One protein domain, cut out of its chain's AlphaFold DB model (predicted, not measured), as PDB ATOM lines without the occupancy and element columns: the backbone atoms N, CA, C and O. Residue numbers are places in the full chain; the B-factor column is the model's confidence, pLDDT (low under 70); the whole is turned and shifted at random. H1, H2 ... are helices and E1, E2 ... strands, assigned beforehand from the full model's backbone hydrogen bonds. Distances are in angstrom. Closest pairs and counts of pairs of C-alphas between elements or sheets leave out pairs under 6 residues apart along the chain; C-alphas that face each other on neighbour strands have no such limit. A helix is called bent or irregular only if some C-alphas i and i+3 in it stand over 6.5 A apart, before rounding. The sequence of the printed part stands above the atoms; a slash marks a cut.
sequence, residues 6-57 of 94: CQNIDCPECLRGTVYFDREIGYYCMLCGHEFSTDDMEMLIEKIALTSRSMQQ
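This is residues 6 to 57 of the 94 residues of an uncharacterized protein of Phycisphaerales bacterium (UniProt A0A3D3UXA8). A small sheet of three antiparallel strands, E1, E2 and E3, makes a compact head, and one long helix, H1, starts near one face of it and runs outward as an arm, its residues 49 to 55 standing free together with 56 and 57. After E3 the chain folds back, and residues 35 to 36 pair antiparallel with residues 27 to 28 of E3 before H1 begins. The printed part has 52 residues, with three named strands and then one named helix along the chain; the sheet's order is E1, E2, E3, and the class is mixed, helices and strands. The whole is only just compact, close to loose, with a radius of gyration of the C-alphas of 11.6 A, and it is elongated, spanning 38 by 21 by 16 A.

E1 is residues 6 to 10, 10.3 A from first to last C-alpha, and begins at C-alpha 6 at (-209.936, 50.822, -1.192). E2 is residues 18 to 22, 13.1 A long. E3 is residues 26 to 29, 10.2 A long. H1 is residues 38 to 55, 25.9 A long, from C-alpha 38 at (-213.558, 43.526, -14.266) to C-alpha 55 at (-195.184, 61.612, -16.145), and it is not bent.

The sheet is a meander, each strand the antiparallel neighbour of the one before, with E2 as inner strand and E1 and E3 as edge strands. E1 and E2 form a hairpin, with directions at 145 degrees; N 7 and O 19 are 3.0 A apart and N 19 and O 9 are 2.8 A apart, within hydrogen-bond range. E2 and E3 form a hairpin at 152 degrees, with N 20 and O 28 at 2.8 A and N 22 and O 26 at 2.9 A. H1 is on one face of the sheet, in two layers, a helix layer and a strand layer; its height over the sheet is 8.2 A, from a local plane that 6 C-alphas of the sheet are only just enough to fit. H1 lies beside the strands, over none of them. The closest C-alphas of E3 and H1 are those of Tyr 27 and Thr 38, 7.6 A apart. E1 and H1 are near each other, with 5 pairs of C-alphas within 10 A. In H1 every O i to N i+4 pair is within hydrogen-bond range.

The two C-alphas farthest apart are those of Glu 24 and Gln 57, 39.3 A. Without residues 49 to 57, the body of 43 residues spans 23 by 22 by 15 A. The printed part has no cut. The link from E2 to E3 is tight, those from E1 to E2 and from E3 to H1 are short, and no link is long. The mean pLDDT of the printed part is 90.0, and residues 53 to 57 are under 70.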
ATOM      1  N   CYS A   6    -210.168  49.610  -0.401       93.75
ATOM      2  CA  CYS A   6    -209.936  50.822  -1.192       93.75
ATOM      3  C   CYS A   6    -208.846  50.592  -2.247       93.75
ATOM      4  O   CYS A   6    -207.704  50.291  -1.900       93.75
ATOM      5  N   GLN A   7    -209.164  50.826  -3.523       93.38
ATOM      6  CA  GLN A   7    -208.217  50.638  -4.630       93.38
ATOM      7  C   GLN A   7    -207.328  51.867  -4.893       93.38
ATOM      8  O   GLN A   7    -206.404  51.792  -5.696       93.38
ATOM      9  N   ASN A   8    -207.574  53.001  -4.221       92.56
ATOM     10  CA  ASN A   8    -206.881  54.283  -4.456       92.56
ATOM     11  C   ASN A   8    -206.933  54.760  -5.921       92.56
ATOM     12  O   ASN A   8    -206.027  55.445  -6.394       92.56
ATOM     13  N   ILE A   9    -207.999  54.398  -6.634       93.38
ATOM     14  CA  ILE A   9    -208.280  54.852  -7.995       93.38
ATOM     15  C   ILE A   9    -209.472  55.797  -7.938       93.38
ATOM     16  O   ILE A   9    -210.503  55.448  -7.357       93.38
ATOM     17  N   ASP A  10    -209.346  56.975  -8.542       94.88
ATOM     18  CA  ASP A  10    -210.457  57.913  -8.669       94.88
ATOM     19  C   ASP A  10    -211.558  57.327  -9.562       94.88
ATOM     20  O   ASP A  10    -211.305  56.763 -10.628       94.88
ATOM     21  N   CYS A  11    -212.807  57.479  -9.133       95.56
ATOM     22  CA  CYS A  11    -213.973  57.045  -9.882       95.56
ATOM     23  C   CYS A  11    -214.103  57.878 -11.169       95.56
ATOM     24  O   CYS A  11    -214.314  59.093 -11.069       95.56
ATOM     25  N   PRO A  12    -214.056  57.263 -12.365       94.31
ATOM     26  CA  PRO A  12    -214.126  57.993 -13.632       94.31
ATOM     27  C   PRO A  12    -215.489  58.658 -13.869       94.31
ATOM     28  O   PRO A  12    -215.557  59.664 -14.568       94.31
ATOM     29  N   GLU A  13    -216.556  58.141 -13.252       95.75
ATOM     30  CA  GLU A  13    -217.917  58.659 -13.427       95.75
ATOM     31  C   GLU A  13    -218.165  59.948 -12.638       95.75
ATOM     32  O   GLU A  13    -218.765  60.896 -13.142       95.75
ATOM     33  N   CYS A  14    -217.719  60.002 -11.377       95.94
ATOM     34  CA  CYS A  14    -218.000  61.145 -10.503       95.94
ATOM     35  C   CYS A  14    -216.799  62.058 -10.247       95.94
ATOM     36  O   CYS A  14    -217.002  63.181  -9.784       95.94
ATOM     37  N   LEU A  15    -215.571  61.593 -10.516       93.88
ATOM     38  CA  LEU A  15    -214.303  62.315 -10.324       93.88
ATOM     39  C   LEU A  15    -214.104  62.894  -8.912       93.88
ATOM     40  O   LEU A  15    -213.367  63.858  -8.716       93.88
ATOM     41  N   ARG A  16    -214.820  62.353  -7.924       94.50
ATOM     42  CA  ARG A  16    -214.828  62.832  -6.533       94.50
ATOM     43  C   ARG A  16    -214.577  61.724  -5.526       94.50
ATOM     44  O   ARG A  16    -214.063  61.997  -4.448       94.50
ATOM     45  N   GLY A  17    -215.025  60.513  -5.841       94.50
ATOM     46  CA  GLY A  17    -214.888  59.347  -4.981       94.50
ATOM     47  C   GLY A  17    -213.809  58.417  -5.487       94.50
ATOM     48  O   GLY A  17    -213.383  58.522  -6.632       94.50
ATOM     49  N   THR A  18    -213.431  57.471  -4.646       95.94
ATOM     50  CA  THR A  18    -212.536  56.372  -4.992       95.94
ATOM     51  C   THR A  18    -213.319  55.101  -5.294       95.94
ATOM     52  O   THR A  18    -214.469  54.934  -4.868       95.94
ATOM     53  N   VAL A  19    -212.695  54.215  -6.061       96.25
ATOM     54  CA  VAL A  19    -213.186  52.863  -6.324       96.25
ATOM     55  C   VAL A  19    -212.791  51.938  -5.172       96.25
ATOM     56  O   VAL A  19    -211.670  51.992  -4.655       96.25
ATOM     57  N   TYR A  20    -213.728  51.079  -4.792       96.44
ATOM     58  CA  TYR A  20    -213.596  50.061  -3.762       96.44
ATOM     59  C   TYR A  20    -213.898  48.685  -4.341       96.44
ATOM     60  O   TYR A  20    -214.650  48.574  -5.304       96.44
ATOM     61  N   PHE A  21    -213.325  47.649  -3.736       95.19
ATOM     62  CA  PHE A  21    -213.588  46.256  -4.060       95.19
ATOM     63  C   PHE A  21    -214.259  45.556  -2.879       95.19
ATOM     64  O   PHE A  21    -213.736  45.543  -1.765       95.19
ATOM     65  N   ASP A  22    -215.410  44.952  -3.135       93.50
ATOM     66  CA  ASP A  22    -216.111  44.074  -2.208       93.50
ATOM     67  C   ASP A  22    -216.290  42.691  -2.847       93.50
ATOM     68  O   ASP A  22    -216.453  42.571  -4.059       93.50
ATOM     69  N   ARG A  23    -216.240  41.623  -2.049       90.00
ATOM     70  CA  ARG A  23    -216.334  40.251  -2.577       90.00
ATOM     71  C   ARG A  23    -217.744  39.854  -3.013       90.00
ATOM     72  O   ARG A  23    -217.872  38.920  -3.797       90.00
ATOM     73  N   GLU A  24    -218.772  40.500  -2.474       90.75
ATOM     74  CA  GLU A  24    -220.175  40.243  -2.800       90.75
ATOM     75  C   GLU A  24    -220.625  41.078  -4.002       90.75
ATOM     76  O   GLU A  24    -221.353  40.569  -4.851       90.75
ATOM     77  N   ILE A  25    -220.172  42.334  -4.086       90.31
ATOM     78  CA  ILE A  25    -220.615  43.295  -5.114       90.31
ATOM     79  C   ILE A  25    -219.622  43.393  -6.282       90.31
ATOM     80  O   ILE A  25    -220.021  43.538  -7.431       90.31
ATOM     81  N   GLY A  26    -218.320  43.286  -6.016       93.75
ATOM     82  CA  GLY A  26    -217.262  43.578  -6.982       93.75
ATOM     83  C   GLY A  26    -216.720  44.999  -6.825       93.75
ATOM     84  O   GLY A  26    -216.586  45.501  -5.708       93.75
ATOM     85  N   TYR A  27    -216.355  45.642  -7.935       96.88
ATOM     86  CA  TYR A  27    -215.789  46.990  -7.924       96.88
ATOM     87  C   TYR A  27    -216.885  48.047  -7.992       96.88
ATOM     88  O   TYR A  27    -217.755  47.978  -8.851       96.88
ATOM     89  N   TYR A  28    -216.839  49.055  -7.126       96.94
ATOM     90  CA  TYR A  28    -217.846  50.116  -7.113       96.94
ATOM     91  C   TYR A  28    -217.333  51.403  -6.469       96.94
ATOM     92  O   TYR A  28    -216.337  51.420  -5.746       96.94
ATOM     93  N   CYS A  29    -218.030  52.510  -6.713       96.81
ATOM     94  CA  CYS A  29    -217.791  53.768  -6.017       96.81
ATOM     95  C   CYS A  29    -218.857  54.011  -4.946       96.81
ATOM     96  O   CYS A  29    -220.040  54.115  -5.257       96.81
ATOM     97  N   MET A  30    -218.444  54.216  -3.692       94.75
ATOM     98  CA  MET A  30    -219.376  54.527  -2.598       94.75
ATOM     99  C   MET A  30    -220.057  55.902  -2.721       94.75
ATOM    100  O   MET A  30    -221.092  56.114  -2.095       94.75
ATOM    101  N   LEU A  31    -219.506  56.846  -3.498       96.19
ATOM    102  CA  LEU A  31    -220.099  58.184  -3.635       96.19
ATOM    103  C   LEU A  31    -221.216  58.250  -4.677       96.19
ATOM    104  O   LEU A  31    -222.240  58.879  -4.420       96.19
ATOM    105  N   CYS A  32    -221.018  57.659  -5.857       96.56
ATOM    106  CA  CYS A  32    -222.025  57.679  -6.924       96.56
ATOM    107  C   CYS A  32    -222.793  56.361  -7.074       96.56
ATOM    108  O   CYS A  32    -223.776  56.330  -7.806       96.56
ATOM    109  N   GLY A  33    -222.361  55.295  -6.395       95.12
ATOM    110  CA  GLY A  33    -222.983  53.973  -6.468       95.12
ATOM    111  C   GLY A  33    -222.745  53.239  -7.787       95.12
ATOM    112  O   GLY A  33    -223.402  52.238  -8.034       95.12
ATOM    113  N   HIS A  34    -221.855  53.733  -8.653       96.81
ATOM    114  CA  HIS A  34    -221.556  53.063  -9.914       96.81
ATOM    115  C   HIS A  34    -220.722  51.804  -9.668       96.81
ATOM    116  O   HIS A  34    -219.712  51.871  -8.964       96.81
ATOM    117  N   GLU A  35    -221.144  50.696 -10.270       96.81
ATOM    118  CA  GLU A  35    -220.456  49.406 -10.270       96.81
ATOM    119  C   GLU A  35    -219.638  49.260 -11.555       96.81
ATOM    120  O   GLU A  35    -220.090  49.645 -12.631       96.81
ATOM    121  N   PHE A  36    -218.442  48.695 -11.444       96.12
ATOM    122  CA  PHE A  36    -217.510  48.495 -12.546       96.12
ATOM    123  C   PHE A  36    -217.356  47.007 -12.822       96.12
ATOM    124  O   PHE A  36    -217.196  46.203 -11.899       96.12
ATOM    125  N   SER A  37    -217.346  46.640 -14.102       95.19
ATOM    126  CA  SER A  37    -216.947  45.291 -14.491       95.19
ATOM    127  C   SER A  37    -215.437  45.098 -14.307       95.19
ATOM    128  O   SER A  37    -214.666  46.056 -14.210       95.19
ATOM    129  N   THR A  38    -214.994  43.841 -14.279       93.00
ATOM    130  CA  THR A  38    -213.558  43.526 -14.266       93.00
ATOM    131  C   THR A  38    -212.851  44.119 -15.487       93.00
ATOM    132  O   THR A  38    -211.780  44.699 -15.334       93.00
ATOM    133  N   ASP A  39    -213.483  44.068 -16.665       94.81
ATOM    134  CA  ASP A  39    -212.936  44.624 -17.909       94.81
ATOM    135  C   ASP A  39    -212.779  46.155 -17.825       94.81
ATOM    136  O   ASP A  39    -211.766  46.710 -18.259       94.81
ATOM    137  N   ASP A  40    -213.748  46.853 -17.217       94.38
ATOM    138  CA  ASP A  40    -213.655  48.301 -16.990       94.38
ATOM    139  C   ASP A  40    -212.468  48.644 -16.093       94.38
ATOM    140  O   ASP A  40    -211.727  49.592 -16.368       94.38
ATOM    141  N   MET A  41    -212.265  47.854 -15.036       94.94
ATOM    142  CA  MET A  41    -211.162  48.043 -14.099       94.94
ATOM    143  C   MET A  41    -209.803  47.757 -14.730       94.94
ATOM    144  O   MET A  41    -208.871  48.531 -14.512       94.94
ATOM    145  N   GLU A  42    -209.685  46.705 -15.543       94.38
ATOM    146  CA  GLU A  42    -208.465  46.417 -16.304       94.38
ATOM    147  C   GLU A  42    -208.102  47.596 -17.213       94.38
ATOM    148  O   GLU A  42    -206.994  48.134 -17.122       94.38
ATOM    149  N   MET A  43    -209.062  48.094 -18.001       94.62
ATOM    150  CA  MET A  43    -208.847  49.270 -18.850       94.62
ATOM    151  C   MET A  43    -208.468  50.522 -18.049       94.62
ATOM    152  O   MET A  43    -207.674  51.348 -18.512       94.62
ATOM    153  N   LEU A  44    -209.054  50.711 -16.866       93.25
ATOM    154  CA  LEU A  44    -208.776  51.867 -16.017       93.25
ATOM    155  C   LEU A  44    -207.342  51.816 -15.473       93.25
ATOM    156  O   LEU A  44    -206.615  52.809 -15.557       93.25
ATOM    157  N   ILE A  45    -206.911  50.648 -14.993       92.88
ATOM    158  CA  ILE A  45    -205.549  50.413 -14.498       92.88
ATOM    159  C   ILE A  45    -204.530  50.616 -15.622       92.88
ATOM    160  O   ILE A  45    -203.528  51.305 -15.421       92.88
ATOM    161  N   GLU A  46    -204.792  50.092 -16.822       93.69
ATOM    162  CA  GLU A  46    -203.919  50.298 -17.982       93.69
ATOM    163  C   GLU A  46    -203.766  51.782 -18.333       93.69
ATOM    164  O   GLU A  46    -202.647  52.271 -18.517       93.69
ATOM    165  N   LYS A  47    -204.868  52.544 -18.365       91.00
ATOM    166  CA  LYS A  47    -204.824  53.997 -18.614       91.00
ATOM    167  C   LYS A  47    -204.003  54.735 -17.557       91.00
ATOM    168  O   LYS A  47    -203.216  55.625 -17.894       91.00
ATOM    169  N   ILE A  48    -204.148  54.368 -16.286       90.25
ATOM    170  CA  ILE A  48    -203.376  54.966 -15.187       90.25
ATOM    171  C   ILE A  48    -201.890  54.611 -15.324       90.25
ATOM    172  O   ILE A  48    -201.025  55.482 -15.202       90.25
ATOM    173  N   ALA A  49    -201.563  53.362 -15.655       90.19
ATOM    174  CA  ALA A  49    -200.188  52.927 -15.886       90.19
ATOM    175  C   ALA A  49    -199.536  53.680 -17.061       90.19
ATOM    176  O   ALA A  49    -198.378  54.092 -16.977       90.19
ATOM    177  N   LEU A  50    -200.279  53.922 -18.144       89.75
ATOM    178  CA  LEU A  50    -199.782  54.678 -19.296       89.75
ATOM    179  C   LEU A  50    -199.539  56.155 -18.958       89.75
ATOM    180  O   LEU A  50    -198.485  56.694 -19.289       89.75
ATOM    181  N   THR A  51    -200.479  56.801 -18.267       83.06
ATOM    182  CA  THR A  51    -200.368  58.226 -17.905       83.06
ATOM    183  C   THR A  51    -199.292  58.483 -16.849       83.06
ATOM    184  O   THR A  51    -198.511  59.428 -16.983       83.06
ATOM    185  N   SER A  52    -199.172  57.613 -15.843       77.56
ATOM    186  CA  SER A  52    -198.097  57.688 -14.843       77.56
ATOM    187  C   SER A  52    -196.715  57.476 -15.466       77.56
ATOM    188  O   SER A  52    -195.777  58.202 -15.139       77.56
ATOM    189  N   ARG A  53    -196.581  56.558 -16.433       62.22
ATOM    190  CA  ARG A  53    -195.322  56.347 -17.164       62.22
ATOM    191  C   ARG A  53    -194.932  57.546 -18.028       62.22
ATOM    192  O   ARG A  53    -193.746  57.847 -18.137       62.22
ATOM    193  N   SER A  54    -195.901  58.248 -18.618       59.75
ATOM    194  CA  SER A  54    -195.647  59.503 -19.337       59.75
ATOM    195  C   SER A  54    -195.172  60.621 -18.406       59.75
ATOM    196  O   SER A  54    -194.292  61.385 -18.793       59.75
ATOM    197  N   MET A  55    -195.688  60.689 -17.174       57.28
ATOM    198  CA  MET A  55    -195.184  61.612 -16.145       57.28
ATOM    199  C   MET A  55    -193.792  61.229 -15.621       57.28
ATOM    200  O   MET A  55    -193.041  62.098 -15.190       57.28
ATOM    201  N   GLN A  56    -193.441  59.943 -15.663       52.00
ATOM    202  CA  GLN A  56    -192.148  59.422 -15.217       52.00
ATOM    203  C   GLN A  56    -191.065  59.419 -16.298       52.00
ATOM    204  O   GLN A  56    -190.011  58.840 -16.047       52.00
ATOM    205  N   GLN A  57    -191.253  60.031 -17.476       47.84
ATOM    206  CA  GLN A  57    -190.091  60.264 -18.336       47.84
ATOM    207  C   GLN A  57    -189.126  61.191 -17.583       47.84
ATOM    208  O   GLN A  57    -189.461  62.358 -17.374       47.84
TER     209      GLN A  57